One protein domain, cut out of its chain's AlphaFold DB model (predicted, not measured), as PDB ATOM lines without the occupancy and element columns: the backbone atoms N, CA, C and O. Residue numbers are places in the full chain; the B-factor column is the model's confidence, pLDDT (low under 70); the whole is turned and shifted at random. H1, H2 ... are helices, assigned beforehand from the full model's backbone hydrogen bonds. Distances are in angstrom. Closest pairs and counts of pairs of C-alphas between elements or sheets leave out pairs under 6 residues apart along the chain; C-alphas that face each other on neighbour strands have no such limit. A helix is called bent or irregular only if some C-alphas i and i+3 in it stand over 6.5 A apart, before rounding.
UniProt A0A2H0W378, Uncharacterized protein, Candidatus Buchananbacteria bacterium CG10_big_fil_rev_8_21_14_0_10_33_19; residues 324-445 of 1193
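What this domain is: This is residues 324 to 445 of the 1193 residues of an uncharacterized protein of Candidatus Buchananbacteria bacterium CG10_big_fil_rev_8_21_14_0_10_33_19 (UniProt A0A2H0W378). One very long helix, H3, makes the long axis, and at its last-residue end H4 folds back from it like the second arm of a V, with H5 packed on both and crossing H3 steeply. At the other end of H3 the short H2 folds back beside its first residues, and a long stretch with no named element, residues 332 to 349, leads there from the short H1. The printed part has 122 residues with five named helices, H1 to H5 in chain order, and no named strand; the class is all helix. The whole is loose, with a radius of gyration of the C-alphas of 19.3 A, and a rod of 62 by 29 by 27 A.

How they stand to each other: H1, residues 325 to 331, touches no helix; it is close to but not clearly touching H5, residues 424 to 444, the closest C-alphas being those of Asp 325 and Pro 424, 6.2 A apart. H2, residues 350 to 355, forms a helical hairpin with H3, residues 359 to 396, at a shallow tilt of 22 degrees, opposite ways; the closest C-alphas are those of Ile 350 and Val 362, 5.7 A apart, and H3 touches H2 with residues 359 to 365 alone. H3 is the hub, touching H2, H5 and H4, residues 398 to 418. H3 and H4 form a second helical hairpin, opposite ways at a shallow tilt of 34.7 degrees, only just short of steep; the C-alphas of Ser 393 and Phe 401 come closest, 4.8 A, and H3 touches H4 with residues 390 to 394 alone. H4 and H5 form a third, opposite ways at a shallow tilt of 26 degrees, closest at the C-alphas of Ile 411 and Ile 430, 5.9 A. H5 touches H3 at residues 382 to 396 of H3 alone, the same way at a steep tilt of 55 degrees, with the C-alphas of Gly 389 and Thr 441 closest at 4.4 A. Three of these four touching pairs are at a shallow tilt, a mostly aligned packing. H1 is apart from H2, H3 and H4, and H2 is apart from H4 and H5. Every O i to N i+4 pair is within hydrogen-bond range in H2 and H4, against 2 of 3 in H1, 31 of 34 in H3 and 11 of 17 in H5.

Where its parts are: H1 begins at C-alpha 325, (31.071, 26.837, 17.252). H3 measures 55.0 A from C-alpha 359, (26.072, 50.643, 2.232), to C-alpha 396. H4 measures 30.8 A and H5 29.6 A, ending at C-alpha 444, (49.684, 7.730, 3.613). H1 and H2 measure 10.5 A and 8.6 A. H5 is irregular, with C-alphas 429 and 432 7.2 A apart, and has a kink of 57 degrees near residue 431.

The domain as a whole: The two C-alphas farthest apart are those of Ser 356 and Lys 398, 62.6 A. The printed part has no cut. The link from H1 to H2, 18 residues, is long; the other three are tight. The mean pLDDT of the printed part is 74.5, with 44 residues under 70, among them residues 338 to 374.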
ATOM      1  N   GLY A 324      28.165  26.352  13.404       73.12
ATOM      2  CA  GLY A 324      29.327  27.106  13.872       73.12
ATOM      3  C   GLY A 324      29.482  27.145  15.378       73.12
ATOM      4  O   GLY A 324      28.559  27.523  16.082       73.12
ATOM      5  N   ASP A 325      30.700  26.858  15.836       77.19
ATOM      6  CA  ASP A 325      31.071  26.837  17.252       77.19
ATOM      7  C   ASP A 325      30.789  28.177  17.965       77.19
ATOM      8  O   ASP A 325      30.218  28.180  19.048       77.19
ATOM      9  N   LEU A 326      31.129  29.320  17.356       75.62
ATOM     10  CA  LEU A 326      30.952  30.644  17.985       75.62
ATOM     11  C   LEU A 326      29.486  31.091  18.082       75.62
ATOM     12  O   LEU A 326      29.130  31.831  18.992       75.62
ATOM     13  N   GLN A 327      28.640  30.640  17.153       71.31
ATOM     14  CA  GLN A 327      27.216  30.980  17.145       71.31
ATOM     15  C   GLN A 327      26.483  30.326  18.321       71.31
ATOM     16  O   GLN A 327      25.601  30.939  18.911       71.31
ATOM     17  N   GLU A 328      26.901  29.118  18.705       75.88
ATOM     18  CA  GLU A 328      26.360  28.425  19.877       75.88
ATOM     19  C   GLU A 328      26.675  29.174  21.181       75.88
ATOM     20  O   GLU A 328      25.802  29.326  22.030       75.88
ATOM     21  N   ILE A 329      27.903  29.692  21.321       74.88
ATOM     22  CA  ILE A 329      28.323  30.479  22.496       74.88
ATOM     23  C   ILE A 329      27.472  31.750  22.620       74.88
ATOM     24  O   ILE A 329      27.042  32.112  23.713       74.88
ATOM     25  N   TYR A 330      27.193  32.398  21.489       69.50
ATOM     26  CA  TYR A 330      26.336  33.577  21.436       69.50
ATOM     27  C   TYR A 330      24.883  33.265  21.829       69.50
ATOM     28  O   TYR A 330      24.335  33.948  22.688       69.50
ATOM     29  N   HIS A 331      24.272  32.212  21.266       69.94
ATOM     30  CA  HIS A 331      22.895  31.812  21.606       69.94
ATOM     31  C   HIS A 331      22.720  31.442  23.087       69.94
ATOM     32  O   HIS A 331      21.620  31.545  23.619       69.94
ATOM     33  N   LYS A 332      23.800  31.036  23.762       71.56
ATOM     34  CA  LYS A 332      23.820  30.770  25.206       71.56
ATOM     35  C   LYS A 332      23.929  32.040  26.071       71.56
ATOM     36  O   LYS A 332      24.018  31.922  27.285       71.56
ATOM     37  N   GLY A 333      23.937  33.238  25.480       68.31
ATOM     38  CA  GLY A 333      23.933  34.517  26.206       68.31
ATOM     39  C   GLY A 333      25.300  34.982  26.724       68.31
ATOM     40  O   GLY A 333      25.391  36.036  27.348       68.31
ATOM     41  N   HIS A 334      26.382  34.249  26.434       73.50
ATOM     42  CA  HIS A 334      27.747  34.585  26.864       73.50
ATOM     43  C   HIS A 334      28.539  35.281  25.743       73.50
ATOM     44  O   HIS A 334      29.650  34.887  25.396       73.50
ATOM     45  N   SER A 335      27.954  36.302  25.113       69.88
ATOM     46  CA  SER A 335      28.571  37.019  23.990       69.88
ATOM     47  C   SER A 335      29.768  37.896  24.392       69.88
ATOM     48  O   SER A 335      30.663  38.085  23.570       69.88
ATOM     49  N   ASN A 336      29.839  38.373  25.639       68.88
ATOM     50  CA  ASN A 336      30.879  39.302  26.112       68.88
ATOM     51  C   ASN A 336      32.257  38.643  26.289       68.88
ATOM     52  O   ASN A 336      33.270  39.334  26.297       68.88
ATOM     53  N   ILE A 337      32.326  37.307  26.367       72.25
ATOM     54  CA  ILE A 337      33.608  36.576  26.376       72.25
ATOM     55  C   ILE A 337      34.181  36.347  24.971       72.25
ATOM     56  O   ILE A 337      35.295  35.838  24.827       72.25
ATOM     57  N   LEU A 338      33.423  36.675  23.918       64.94
ATOM     58  CA  LEU A 338      33.902  36.581  22.548       64.94
ATOM     59  C   LEU A 338      34.675  37.862  22.198       64.94
ATOM     60  O   LEU A 338      34.166  38.959  22.405       64.94
ATOM     61  N   PRO A 339      35.869  37.761  21.584       49.25
ATOM     62  CA  PRO A 339      36.695  38.927  21.247       49.25
ATOM     63  C   PRO A 339      36.062  39.870  20.206       49.25
ATOM     64  O   PRO A 339      36.633  40.912  19.894       49.25
ATOM     65  N   PHE A 340      34.901  39.509  19.650       55.12
ATOM     66  CA  PHE A 340      34.143  40.299  18.687       55.12
ATOM     67  C   PHE A 340      32.649  40.157  18.998       55.12
ATOM     68  O   PHE A 340      32.147  39.031  19.059       55.12
ATOM     69  N   SER A 341      31.925  41.273  19.136       43.94
ATOM     70  CA  SER A 341      30.459  41.288  19.214       43.94
ATOM     71  C   SER A 341      29.879  40.807  17.875       43.94
ATOM     72  O   SER A 341      29.719  41.578  16.923       43.94
ATOM     73  N   LEU A 342      29.653  39.502  17.760       51.09
ATOM     74  CA  LEU A 342      29.047  38.866  16.596       51.09
ATOM     75  C   LEU A 342      27.538  39.138  16.622       51.09
ATOM     76  O   LEU A 342      26.790  38.420  17.270       51.09
ATOM     77  N   ASP A 343      27.100  40.186  15.929       46.44
ATOM     78  CA  ASP A 343      25.684  40.387  15.612       46.44
ATOM     79  C   ASP A 343      25.249  39.297  14.611       46.44
ATOM     80  O   ASP A 343      25.573  39.355  13.421       46.44
ATOM     81  N   LEU A 344      24.643  38.225  15.129       50.44
ATOM     82  CA  LEU A 344      24.334  36.984  14.403       50.44
ATOM     83  C   LEU A 344      22.870  36.869  13.977       50.44
ATOM     84  O   LEU A 344      22.531  35.913  13.280       50.44
ATOM     85  N   GLU A 345      22.010  37.819  14.345       45.31
ATOM     86  CA  GLU A 345      20.596  37.735  13.978       45.31
ATOM     87  C   GLU A 345      20.329  38.061  12.511       45.31
ATOM     88  O   GLU A 345      19.247  37.757  12.019       45.31
ATOM     89  N   GLY A 346      21.279  38.659  11.782       49.25
ATOM     90  CA  GLY A 346      21.125  38.850  10.342       49.25
ATOM     91  C   GLY A 346      19.802  39.525   9.950       49.25
ATOM     92  O   GLY A 346      19.299  39.262   8.862       49.25
ATOM     93  N   ARG A 347      19.236  40.415  10.783       45.84
ATOM     94  CA  ARG A 347      18.032  41.206  10.447       45.84
ATOM     95  C   ARG A 347      18.338  42.353   9.481       45.84
ATOM     96  O   ARG A 347      17.734  43.417   9.536       45.84
ATOM     97  N   VAL A 348      19.317  42.167   8.606       48.44
ATOM     98  CA  VAL A 348      19.648  43.128   7.562       48.44
ATOM     99  C   VAL A 348      19.313  42.453   6.251       48.44
ATOM    100  O   VAL A 348      20.135  41.740   5.671       48.44
ATOM    101  N   ASN A 349      18.088  42.683   5.785       49.19
ATOM    102  CA  ASN A 349      17.720  42.386   4.414       49.19
ATOM    103  C   ASN A 349      18.638  43.225   3.511       49.19
ATOM    104  O   ASN A 349      18.545  44.455   3.467       49.19
ATOM    105  N   ILE A 350      19.608  42.561   2.871       48.00
ATOM    106  CA  ILE A 350      20.634  43.202   2.034       48.00
ATOM    107  C   ILE A 350      19.959  44.038   0.942       48.00
ATOM    108  O   ILE A 350      20.426  45.128   0.626       48.00
ATOM    109  N   THR A 351      18.829  43.549   0.436       45.88
ATOM    110  CA  THR A 351      17.976  44.195  -0.561       45.88
ATOM    111  C   THR A 351      17.378  45.507  -0.041       45.88
ATOM    112  O   THR A 351      17.609  46.547  -0.652       45.88
ATOM    113  N   ASP A 352      16.741  45.507   1.135       46.16
ATOM    114  CA  ASP A 352      16.167  46.725   1.743       46.16
ATOM    115  C   ASP A 352      17.256  47.730   2.158       46.16
ATOM    116  O   ASP A 352      17.077  48.947   2.096       46.16
ATOM    117  N   SER A 353      18.428  47.234   2.565       51.12
ATOM    118  CA  SER A 353      19.567  48.064   2.989       51.12
ATOM    119  C   SER A 353      20.310  48.702   1.812       51.12
ATOM    120  O   SER A 353      20.850  49.800   1.948       51.12
ATOM    121  N   LEU A 354      20.316  48.036   0.651       47.09
ATOM    122  CA  LEU A 354      20.764  48.602  -0.623       47.09
ATOM    123  C   LEU A 354      19.785  49.669  -1.122       47.09
ATOM    124  O   LEU A 354      20.227  50.739  -1.531       47.09
ATOM    125  N   GLN A 355      18.476  49.410  -1.034       58.28
ATOM    126  CA  GLN A 355      17.435  50.364  -1.435       58.28
ATOM    127  C   GLN A 355      17.390  51.610  -0.538       58.28
ATOM    128  O   GLN A 355      17.109  52.701  -1.019       58.28
ATOM    129  N   SER A 356      17.735  51.478   0.746       55.59
ATOM    130  CA  SER A 356      17.787  52.589   1.711       55.59
ATOM    131  C   SER A 356      19.160  53.277   1.828       55.59
ATOM    132  O   SER A 356      19.361  54.094   2.725       55.59
ATOM    133  N   GLY A 357      20.125  52.961   0.955       54.31
ATOM    134  CA  GLY A 357      21.428  53.642   0.904       54.31
ATOM    135  C   GLY A 357      22.394  53.323   2.058       54.31
ATOM    136  O   GLY A 357      23.435  53.967   2.200       54.31
ATOM    137  N   LYS A 358      22.112  52.305   2.880       52.25
ATOM    138  CA  LYS A 358      22.916  51.925   4.058       52.25
ATOM    139  C   LYS A 358      24.070  50.978   3.690       52.25
ATOM    140  O   LYS A 358      24.185  49.864   4.206       52.25
ATOM    141  N   LEU A 359      24.970  51.434   2.814       51.38
ATOM    142  CA  LEU A 359      26.072  50.643   2.232       51.38
ATOM    143  C   LEU A 359      27.013  50.006   3.277       51.38
ATOM    144  O   LEU A 359      27.463  48.874   3.110       51.38
ATOM    145  N   LEU A 360      27.279  50.703   4.384       51.25
ATOM    146  CA  LEU A 360      28.103  50.198   5.492       51.25
ATOM    147  C   LEU A 360      27.495  48.955   6.158       51.25
ATOM    148  O   LEU A 360      28.220  48.034   6.534       51.25
ATOM    149  N   VAL A 361      26.166  48.895   6.250       54.41
ATOM    150  CA  VAL A 361      25.431  47.766   6.835       54.41
ATOM    151  C   VAL A 361      25.457  46.564   5.881       54.41
ATOM    152  O   VAL A 361      25.667  45.431   6.314       54.41
ATOM    153  N   VAL A 362      25.365  46.815   4.572       52.16
ATOM    154  CA  VAL A 362      25.502  45.796   3.515       52.16
ATOM    155  C   VAL A 362      26.902  45.172   3.523       52.16
ATOM    156  O   VAL A 362      27.036  43.949   3.529       52.16
ATOM    157  N   ILE A 363      27.954  45.992   3.590       51.50
ATOM    158  CA  ILE A 363      29.347  45.522   3.661       51.50
ATOM    159  C   ILE A 363      29.582  44.703   4.941       51.50
ATOM    160  O   ILE A 363      30.192  43.633   4.879       51.50
ATOM    161  N   LYS A 364      29.054  45.160   6.085       51.75
ATOM    162  CA  LYS A 364      29.136  44.441   7.366       51.75
ATOM    163  C   LYS A 364      28.426  43.080   7.293       51.75
ATOM    164  O   LYS A 364      29.005  42.079   7.705       51.75
ATOM    165  N   SER A 365      27.241  43.016   6.679       53.44
ATOM    166  CA  SER A 365      26.473  41.775   6.473       53.44
ATOM    167  C   SER A 365      27.176  40.778   5.530       53.44
ATOM    168  O   SER A 365      27.242  39.579   5.810       53.44
ATOM    169  N   ILE A 366      27.796  41.252   4.443       51.09
ATOM    170  CA  ILE A 366      28.570  40.402   3.517       51.09
ATOM    171  C   ILE A 366      29.818  39.817   4.200       51.09
ATOM    172  O   ILE A 366      30.107  38.628   4.048       51.09
ATOM    173  N   LEU A 367      30.547  40.623   4.980       49.50
ATOM    174  CA  LEU A 367      31.720  40.170   5.738       49.50
ATOM    175  C   LEU A 367      31.355  39.136   6.817       49.50
ATOM    176  O   LEU A 367      32.092  38.168   7.009       49.50
ATOM    177  N   LEU A 368      30.200  39.290   7.472       52.75
ATOM    178  CA  LEU A 368      29.676  38.323   8.444       52.75
ATOM    179  C   LEU A 368      29.319  36.977   7.778       52.75
ATOM    180  O   LEU A 368      29.670  35.916   8.299       52.75
ATOM    181  N   ASN A 369      28.726  37.005   6.581       51.53
ATOM    182  CA  ASN A 369      28.385  35.802   5.810       51.53
ATOM    183  C   ASN A 369      29.602  35.092   5.176       51.53
ATOM    184  O   ASN A 369      29.570  33.882   4.948       51.53
ATOM    185  N   PHE A 370      30.713  35.793   4.932       53.38
ATOM    186  CA  PHE A 370      31.945  35.184   4.407       53.38
ATOM    187  C   PHE A 370      32.559  34.155   5.377       53.38
ATOM    188  O   PHE A 370      33.031  33.096   4.953       53.38
ATOM    189  N   ASN A 371      32.481  34.414   6.687       59.59
ATOM    190  CA  ASN A 371      32.909  33.471   7.725       59.59
ATOM    191  C   ASN A 371      32.087  32.171   7.702       59.59
ATOM    192  O   ASN A 371      32.627  31.089   7.944       59.59
ATOM    193  N   LEU A 372      30.797  32.264   7.355       60.72
ATOM    194  CA  LEU A 372      29.897  31.122   7.192       60.72
ATOM    195  C   LEU A 372      30.359  30.211   6.041       60.72
ATOM    196  O   LEU A 372      30.483  28.999   6.212       60.72
ATOM    197  N   LEU A 373      30.680  30.803   4.885       59.41
ATOM    198  CA  LEU A 373      31.147  30.074   3.703       59.41
ATOM    199  C   LEU A 373      32.512  29.414   3.942       59.41
ATOM    200  O   LEU A 373      32.709  28.246   3.599       59.41
ATOM    201  N   LEU A 374      33.449  30.139   4.562       63.22
ATOM    202  CA  LEU A 374      34.772  29.610   4.899       63.22
ATOM    203  C   LEU A 374      34.668  28.425   5.867       63.22
ATOM    204  O   LEU A 374      35.344  27.411   5.682       63.22
ATOM    205  N   ARG A 375      33.778  28.516   6.861       71.81
ATOM    206  CA  ARG A 375      33.465  27.416   7.780       71.81
ATOM    207  C   ARG A 375      32.949  26.188   7.034       71.81
ATOM    208  O   ARG A 375      33.469  25.092   7.249       71.81
ATOM    209  N   TYR A 376      31.958  26.358   6.155       71.38
ATOM    210  CA  TYR A 376      31.419  25.252   5.361       71.38
ATOM    211  C   TYR A 376      32.494  24.592   4.504       71.38
ATOM    212  O   TYR A 376      32.566  23.364   4.454       71.38
ATOM    213  N   LEU A 377      33.378  25.386   3.901       69.38
ATOM    214  CA  LEU A 377      34.492  24.874   3.114       69.38
ATOM    215  C   LEU A 377      35.461  24.040   3.967       69.38
ATOM    216  O   LEU A 377      35.797  22.923   3.579       69.38
ATOM    217  N   ILE A 378      35.876  24.543   5.136       76.81
ATOM    218  CA  ILE A 378      36.808  23.841   6.036       76.81
ATOM    219  C   ILE A 378      36.231  22.494   6.481       76.81
ATOM    220  O   ILE A 378      36.912  21.472   6.385       76.81
ATOM    221  N   LEU A 379      34.975  22.474   6.934       81.25
ATOM    222  CA  LEU A 379      34.321  21.248   7.398       81.25
ATOM    223  C   LEU A 379      34.098  20.256   6.252       81.25
ATOM    224  O   LEU A 379      34.353  19.066   6.413       81.25
ATOM    225  N   THR A 380      33.713  20.739   5.070       76.62
ATOM    226  CA  THR A 380      33.562  19.883   3.882       76.62
ATOM    227  C   THR A 380      34.890  19.229   3.501       76.62
ATOM    228  O   THR A 380      34.943  18.018   3.287       76.62
ATOM    229  N   ILE A 381      35.985  19.998   3.479       76.88
ATOM    230  CA  ILE A 381      37.333  19.467   3.224       76.88
ATOM    231  C   ILE A 381      37.710  18.429   4.285       76.88
ATOM    232  O   ILE A 381      38.216  17.362   3.936       76.88
ATOM    233  N   LEU A 382      37.438  18.708   5.564       88.06
ATOM    234  CA  LEU A 382      37.686  17.772   6.657       88.06
ATOM    235  C   LEU A 382      36.961  16.437   6.422       88.06
ATOM    236  O   LEU A 382      37.606  15.391   6.465       88.06
ATOM    237  N   TYR A 383      35.663  16.452   6.105       88.19
ATOM    238  CA  TYR A 383      34.883  15.233   5.855       88.19
ATOM    239  C   TYR A 383      35.367  14.452   4.625       88.19
ATOM    240  O   TYR A 383      35.474  13.225   4.676       88.19
ATOM    241  N   ILE A 384      35.743  15.144   3.544       77.00
ATOM    242  CA  ILE A 384      36.352  14.509   2.365       77.00
ATOM    243  C   ILE A 384      37.653  13.796   2.756       77.00
ATOM    244  O   ILE A 384      37.871  12.638   2.393       77.00
ATOM    245  N   LEU A 385      38.515  14.457   3.532       82.81
ATOM    246  CA  LEU A 385      39.771  13.870   4.000       82.81
ATOM    247  C   LEU A 385      39.542  12.670   4.924       82.81
ATOM    248  O   LEU A 385      40.301  11.710   4.834       82.81
ATOM    249  N   VAL A 386      38.510  12.694   5.770       92.44
ATOM    250  CA  VAL A 386      38.109  11.555   6.616       92.44
ATOM    251  C   VAL A 386      37.720  10.349   5.758       92.44
ATOM    252  O   VAL A 386      38.225   9.249   5.991       92.44
ATOM    253  N   ALA A 387      36.899  10.555   4.722       80.31
ATOM    254  CA  ALA A 387      36.510   9.494   3.792       80.31
ATOM    255  C   ALA A 387      37.728   8.894   3.067       80.31
ATOM    256  O   ALA A 387      37.864   7.671   2.973       80.31
ATOM    257  N   PHE A 388      38.671   9.732   2.621       77.75
ATOM    258  CA  PHE A 388      39.933   9.249   2.052       77.75
ATOM    259  C   PHE A 388      40.782   8.477   3.064       77.75
ATOM    260  O   PHE A 388      41.368   7.459   2.700       77.75
ATOM    261  N   GLY A 389      40.831   8.913   4.323       83.44
ATOM    262  CA  GLY A 389      41.601   8.254   5.378       83.44
ATOM    263  C   GLY A 389      41.089   6.844   5.642       83.44
ATOM    264  O   GLY A 389      41.872   5.892   5.698       83.44
ATOM    265  N   TRP A 390      39.765   6.695   5.689       91.19
ATOM    266  CA  TRP A 390      39.095   5.399   5.747       91.19
ATOM    267  C   TRP A 390      39.442   4.520   4.535       91.19
ATOM    268  O   TRP A 390      39.977   3.422   4.711       91.19
ATOM    269  N   LEU A 391      39.270   5.016   3.305       80.38
ATOM    270  CA  LEU A 391      39.588   4.259   2.083       80.38
ATOM    271  C   LEU A 391      41.073   3.862   1.982       80.38
ATOM    272  O   LEU A 391      41.400   2.760   1.538       80.38
ATOM    273  N   MET A 392      41.995   4.734   2.396       80.88
ATOM    274  CA  MET A 392      43.432   4.441   2.399       80.88
ATOM    275  C   MET A 392      43.797   3.393   3.450       80.88
ATOM    276  O   MET A 392      44.667   2.552   3.204       80.88
ATOM    277  N   SER A 393      43.128   3.404   4.607       87.94
ATOM    278  CA  SER A 393      43.381   2.428   5.667       87.94
ATOM    279  C   SER A 393      43.090   0.991   5.220       87.94
ATOM    280  O   SER A 393      43.857   0.101   5.580       87.94
ATOM    281  N   TYR A 394      42.105   0.776   4.332       85.00
ATOM    282  CA  TYR A 394      41.799  -0.536   3.740       85.00
ATOM    283  C   TYR A 394      43.016  -1.183   3.069       85.00
ATOM    284  O   TYR A 394      43.272  -2.375   3.236       85.00
ATOM    285  N   LYS A 395      43.792  -0.384   2.326       74.31
ATOM    286  CA  LYS A 395      44.977  -0.859   1.596       74.31
ATOM    287  C   LYS A 395      46.228  -0.927   2.466       74.31
ATOM    288  O   LYS A 395      47.120  -1.709   2.167       74.31
ATOM    289  N   SER A 396      46.312  -0.078   3.489       74.50
ATOM    290  CA  SER A 396      47.516   0.076   4.310       74.50
ATOM    291  C   SER A 396      47.556  -0.918   5.475       74.50
ATOM    292  O   SER A 396      48.539  -1.635   5.641       74.50
ATOM    293  N   ASN A 397      46.481  -1.011   6.270       85.31
ATOM    294  CA  ASN A 397      46.441  -1.856   7.464       85.31
ATOM    295  C   ASN A 397      45.003  -2.286   7.808       85.31
ATOM    296  O   ASN A 397      44.167  -1.462   8.179       85.31
ATOM    297  N   LYS A 398      44.736  -3.601   7.778       87.56
ATOM    298  CA  LYS A 398      43.410  -4.175   8.073       87.56
ATOM    299  C   LYS A 398      42.888  -3.829   9.475       87.56
ATOM    300  O   LYS A 398      41.692  -3.603   9.619       87.56
ATOM    301  N   LYS A 399      43.745  -3.773  10.506       90.50
ATOM    302  CA  LYS A 399      43.320  -3.404  11.873       90.50
ATOM    303  C   LYS A 399      42.893  -1.939  11.929       90.50
ATOM    304  O   LYS A 399      41.844  -1.635  12.489       90.50
ATOM    305  N   THR A 400      43.672  -1.054  11.306       92.81
ATOM    306  CA  THR A 400      43.334   0.371  11.191       92.81
ATOM    307  C   THR A 400      42.033   0.563  10.428       92.81
ATOM    308  O   THR A 400      41.200   1.339  10.872       92.81
ATOM    309  N   PHE A 401      41.813  -0.187   9.343       94.62
ATOM    310  CA  PHE A 401      40.554  -0.138   8.602       94.62
ATOM    311  C   PHE A 401      39.348  -0.493   9.469       94.62
ATOM    312  O   PHE A 401      38.362   0.236   9.453       94.62
ATOM    313  N   VAL A 402      39.421  -1.559  10.271       94.44
ATOM    314  CA  VAL A 402      38.306  -1.912  11.164       94.44
ATOM    315  C   VAL A 402      38.064  -0.826  12.215       94.44
ATOM    316  O   VAL A 402      36.919  -0.438  12.430       94.44
ATOM    317  N   LEU A 403      39.123  -0.289  12.825       96.19
ATOM    318  CA  LEU A 403      39.001   0.793  13.806       96.19
ATOM    319  C   LEU A 403      38.462   2.090  13.190       96.19
ATOM    320  O   LEU A 403      37.645   2.764  13.804       96.19
ATOM    321  N   PHE A 404      38.851   2.425  11.962       97.19
ATOM    322  CA  PHE A 404      38.326   3.591  11.252       97.19
ATOM    323  C   PHE A 404      36.885   3.380  10.781       97.19
ATOM    324  O   PHE A 404      36.118   4.336  10.754       97.19
ATOM    325  N   THR A 405      36.482   2.145  10.476       96.94
ATOM    326  CA  THR A 405      35.068   1.806  10.263       96.94
ATOM    327  C   THR A 405      34.271   1.997  11.553       96.94
ATOM    328  O   THR A 405      33.206   2.601  11.514       96.94
ATOM    329  N   MET A 406      34.803   1.574  12.706       96.88
ATOM    330  CA  MET A 406      34.183   1.846  14.011       96.88
ATOM    331  C   MET A 406      34.047   3.348  14.270       96.88
ATOM    332  O   MET A 406      32.975   3.805  14.657       96.88
ATOM    333  N   PHE A 407      35.098   4.132  14.004       97.94
ATOM    334  CA  PHE A 407      35.031   5.593  14.104       97.94
ATOM    335  C   PHE A 407      33.974   6.169  13.161       97.94
ATOM    336  O   PHE A 407      33.210   7.026  13.584       97.94
ATOM    337  N   GLY A 408      33.876   5.670  11.925       96.69
ATOM    338  CA  GLY A 408      32.837   6.061  10.971       96.69
ATOM    339  C   GLY A 408      31.417   5.795  11.479       96.69
ATOM    340  O   GLY A 408      30.558   6.662  11.346       96.69
ATOM    341  N   VAL A 409      31.179   4.647  12.123       96.94
ATOM    342  CA  VAL A 409      29.882   4.317  12.745       96.94
ATOM    343  C   VAL A 409      29.579   5.244  13.926       96.94
ATOM    344  O   VAL A 409      28.464   5.744  14.030       96.94
ATOM    345  N   LEU A 410      30.568   5.535  14.780       96.31
ATOM    346  CA  LEU A 410      30.413   6.492  15.884       96.31
ATOM    347  C   LEU A 410      30.130   7.912  15.370       96.31
ATOM    348  O   LEU A 410      29.248   8.588  15.890       96.31
ATOM    349  N   ILE A 411      30.835   8.347  14.322       94.94
ATOM    350  CA  ILE A 411      30.607   9.629  13.639       94.94
ATOM    351  C   ILE A 411      29.174   9.705  13.105       94.94
ATOM    352  O   ILE A 411      28.476  10.683  13.366       94.94
ATOM    353  N   ALA A 412      28.722   8.666  12.398       92.88
ATOM    354  CA  ALA A 412      27.364   8.600  11.870       92.88
ATOM    355  C   ALA A 412      26.318   8.631  12.992       92.88
ATOM    356  O   ALA A 412      25.340   9.362  12.883       92.88
ATOM    357  N   TYR A 413      26.549   7.901  14.086       93.00
ATOM    358  CA  TYR A 413      25.670   7.902  15.251       93.00
ATOM    359  C   TYR A 413      25.521   9.299  15.863       93.00
ATOM    360  O   TYR A 413      24.399   9.768  16.025       93.00
ATOM    361  N   PHE A 414      26.628   9.994  16.152       92.00
ATOM    362  CA  PHE A 414      26.565  11.330  16.751       92.00
ATOM    363  C   PHE A 414      25.911  12.357  15.820       92.00
ATOM    364  O   PHE A 414      25.131  13.183  16.291       92.00
ATOM    365  N   PHE A 415      26.144  12.276  14.506       88.81
ATOM    366  CA  PHE A 415      25.427  13.126  13.554       88.81
ATOM    367  C   PHE A 415      23.935  12.811  13.503       88.81
ATOM    368  O   PHE A 415      23.130  13.718  13.651       88.81
ATOM    369  N   LEU A 416      23.546  11.542  13.380       88.31
ATOM    370  CA  LEU A 416      22.130  11.171  13.386       88.31
ATOM    371  C   LEU A 416      21.453  11.535  14.714       88.31
ATOM    372  O   LEU A 416      20.297  11.933  14.711       88.31
ATOM    373  N   SER A 417      22.169  11.480  15.838       86.50
ATOM    374  CA  SER A 417      21.626  11.860  17.147       86.50
ATOM    375  C   SER A 417      21.313  13.354  17.288       86.50
ATOM    376  O   SER A 417      20.568  13.726  18.192       86.50
ATOM    377  N   SER A 418      21.831  14.231  16.416       83.19
ATOM    378  CA  SER A 418      21.402  15.634  16.433       83.19
ATOM    379  C   SER A 418      19.957  15.773  15.949       83.19
ATOM    380  O   SER A 418      19.215  16.616  16.445       83.19
ATOM    381  N   GLY A 419      19.560  14.946  14.977       80.56
ATOM    382  CA  GLY A 419      18.253  15.001  14.337       80.56
ATOM    383  C   GLY A 419      17.894  16.402  13.832       80.56
ATOM    384  O   GLY A 419      18.768  17.082  13.286       80.56
ATOM    385  N   PRO A 420      16.641  16.862  13.995       77.19
ATOM    386  CA  PRO A 420      16.230  18.215  13.614       77.19
ATOM    387  C   PRO A 420      16.877  19.330  14.448       77.19
ATOM    388  O   PRO A 420      16.860  20.493  14.041       77.19
ATOM    389  N   PHE A 421      17.493  19.000  15.585       73.56
ATOM    390  CA  PHE A 421      18.126  19.980  16.453       73.56
ATOM    391  C   PHE A 421      19.486  20.416  15.891       73.56
ATOM    392  O   PHE A 421      20.486  19.691  15.927       73.56
ATOM    393  N   VAL A 422      19.541  21.646  15.381       73.94
ATOM    394  CA  VAL A 422      20.760  22.225  14.809       73.94
ATOM    395  C   VAL A 422      21.645  22.774  15.924       73.94
ATOM    396  O   VAL A 422      21.599  23.957  16.234       73.94
ATOM    397  N   SER A 423      22.490  21.919  16.502       82.88
ATOM    398  CA  SER A 423      23.556  22.364  17.409       82.88
ATOM    399  C   SER A 423      24.895  21.709  17.069       82.88
ATOM    400  O   SER A 423      24.945  20.494  16.848       82.88
ATOM    401  N   PRO A 424      26.002  22.477  17.053       82.81
ATOM    402  CA  PRO A 424      27.350  21.951  16.859       82.81
ATOM    403  C   PRO A 424      27.836  21.094  18.041       82.81
ATOM    404  O   PRO A 424      28.856  20.414  17.902       82.81
ATOM    405  N   LYS A 425      27.122  21.069  19.182       86.12
ATOM    406  CA  LYS A 425      27.510  20.285  20.368       86.12
ATOM    407  C   LYS A 425      27.638  18.785  20.083       86.12
ATOM    408  O   LYS A 425      28.577  18.150  20.553       86.12
ATOM    409  N   TYR A 426      26.776  18.243  19.220       87.06
ATOM    410  CA  TYR A 426      26.790  16.828  18.827       87.06
ATOM    411  C   TYR A 426      28.035  16.437  18.012       87.06
ATOM    412  O   TYR A 426      28.397  15.265  17.954       87.06
ATOM    413  N   ARG A 427      28.748  17.410  17.427       89.88
ATOM    414  CA  ARG A 427      30.017  17.178  16.719       89.88
ATOM    415  C   ARG A 427      31.211  17.071  17.672       89.88
ATOM    416  O   ARG A 427      32.223  16.479  17.304       89.88
ATOM    417  N   LEU A 428      31.129  17.632  18.882       91.94
ATOM    418  CA  LEU A 428      32.269  17.710  19.805       91.94
ATOM    419  C   LEU A 428      32.895  16.345  20.128       91.94
ATOM    420  O   LEU A 428      34.113  16.230  19.980       91.94
ATOM    421  N   PRO A 429      32.129  15.290  20.475       93.31
ATOM    422  CA  PRO A 429      32.722  14.004  20.849       93.31
ATOM    423  C   PRO A 429      33.528  13.362  19.718       93.31
ATOM    424  O   PRO A 429      34.518  12.677  19.956       93.31
ATOM    425  N   ILE A 430      33.138  13.625  18.471       94.62
ATOM    426  CA  ILE A 430      33.727  13.002  17.285       94.62
ATOM    427  C   ILE A 430      34.815  13.851  16.622       94.62
ATOM    428  O   ILE A 430      35.534  13.334  15.764       94.62
ATOM    429  N   MET A 431      35.000  15.114  17.026       94.81
ATOM    430  CA  MET A 431      36.053  15.981  16.475       94.81
ATOM    431  C   MET A 431      37.454  15.354  16.539       94.81
ATOM    432  O   MET A 431      38.137  15.347  15.510       94.81
ATOM    433  N   PRO A 432      37.895  14.756  17.665       97.06
ATOM    434  CA  PRO A 432      39.187  14.075  17.715       97.06
ATOM    435  C   PRO A 432      39.307  12.942  16.685       97.06
ATOM    436  O   PRO A 432      40.351  12.793  16.051       97.06
ATOM    437  N   LEU A 433      38.232  12.180  16.450       97.81
ATOM    438  CA  LEU A 433      38.216  11.081  15.477       97.81
ATOM    439  C   LEU A 433      38.318  11.601  14.034       97.81
ATOM    440  O   LEU A 433      39.122  11.089  13.250       97.81
ATOM    441  N   LEU A 434      37.568  12.659  13.702       96.81
ATOM    442  CA  LEU A 434      37.620  13.331  12.395       96.81
ATOM    443  C   LEU A 434      39.035  13.858  12.090       96.81
ATOM    444  O   LEU A 434      39.563  13.684  10.985       96.81
ATOM    445  N   LEU A 435      39.691  14.466  13.080       96.50
ATOM    446  CA  LEU A 435      41.057  14.976  12.945       96.50
ATOM    447  C   LEU A 435      42.078  13.848  12.746       96.50
ATOM    448  O   LEU A 435      42.947  13.946  11.881       96.50
ATOM    449  N   ILE A 436      41.961  12.746  13.487       97.56
ATOM    450  CA  ILE A 436      42.861  11.594  13.338       97.56
ATOM    451  C   ILE A 436      42.744  10.980  11.939       97.56
ATOM    452  O   ILE A 436      43.761  10.752  11.278       97.56
ATOM    453  N   MET A 437      41.519  10.740  11.464       96.88
ATOM    454  CA  MET A 437      41.284  10.127  10.154       96.88
ATOM    455  C   MET A 437      41.725  11.038   9.000       96.88
ATOM    456  O   MET A 437      42.328  10.560   8.041       96.88
ATOM    457  N   SER A 438      41.499  12.351   9.102       94.12
ATOM    458  CA  SER A 438      41.961  13.309   8.086       94.12
ATOM    459  C   SER A 438      43.488  13.444   8.046       94.12
ATOM    460  O   SER A 438      44.078  13.457   6.965       94.12
ATOM    461  N   LEU A 439      44.164  13.467   9.201       92.12
ATOM    462  CA  LEU A 439      45.631  13.481   9.272       92.12
ATOM    463  C   LEU A 439      46.256  12.167   8.776       92.12
ATOM    464  O   LEU A 439      47.352  12.178   8.203       92.12
ATOM    465  N   TYR A 440      45.553  11.041   8.929       92.38
ATOM    466  CA  TYR A 440      45.982   9.749   8.394       92.38
ATOM    467  C   TYR A 440      46.099   9.768   6.866       92.38
ATOM    468  O   TYR A 440      47.071   9.222   6.329       92.38
ATOM    469  N   THR A 441      45.183  10.458   6.179       82.38
ATOM    470  CA  THR A 441      45.221  10.674   4.723       82.38
ATOM    471  C   THR A 441      46.543  11.292   4.293       82.38
ATOM    472  O   THR A 441      47.249  10.719   3.464       82.38
ATOM    473  N   PHE A 442      46.950  12.399   4.919       76.25
ATOM    474  CA  PHE A 442      48.212  13.066   4.588       76.25
ATOM    475  C   PHE A 442      49.435  12.176   4.826       76.25
ATOM    476  O   PHE A 442      50.378  12.210   4.038       76.25
ATOM    477  N   SER A 443      49.422  11.359   5.884       79.19
ATOM    478  CA  SER A 443      50.549  10.472   6.196       79.19
ATOM    479  C   SER A 443      50.743   9.334   5.183       79.19
ATOM    480  O   SER A 443      51.871   8.890   4.981       79.19
ATOM    481  N   ASN A 444      49.669   8.885   4.520       70.50
ATOM    482  CA  ASN A 444      49.684   7.730   3.613       70.50
ATOM    483  C   ASN A 444      49.668   8.099   2.123       70.50
ATOM    484  O   ASN A 444      49.721   7.214   1.263       70.50
ATOM    485  N   MET A 445      49.661   9.389   1.786       65.69
ATOM    486  CA  MET A 445      49.935   9.843   0.425       65.69
ATOM    487  C   MET A 445      51.423   9.617   0.103       65.69
ATOM    488  O   MET A 445      52.259  10.500   0.293       65.69
TER     489      MET A 445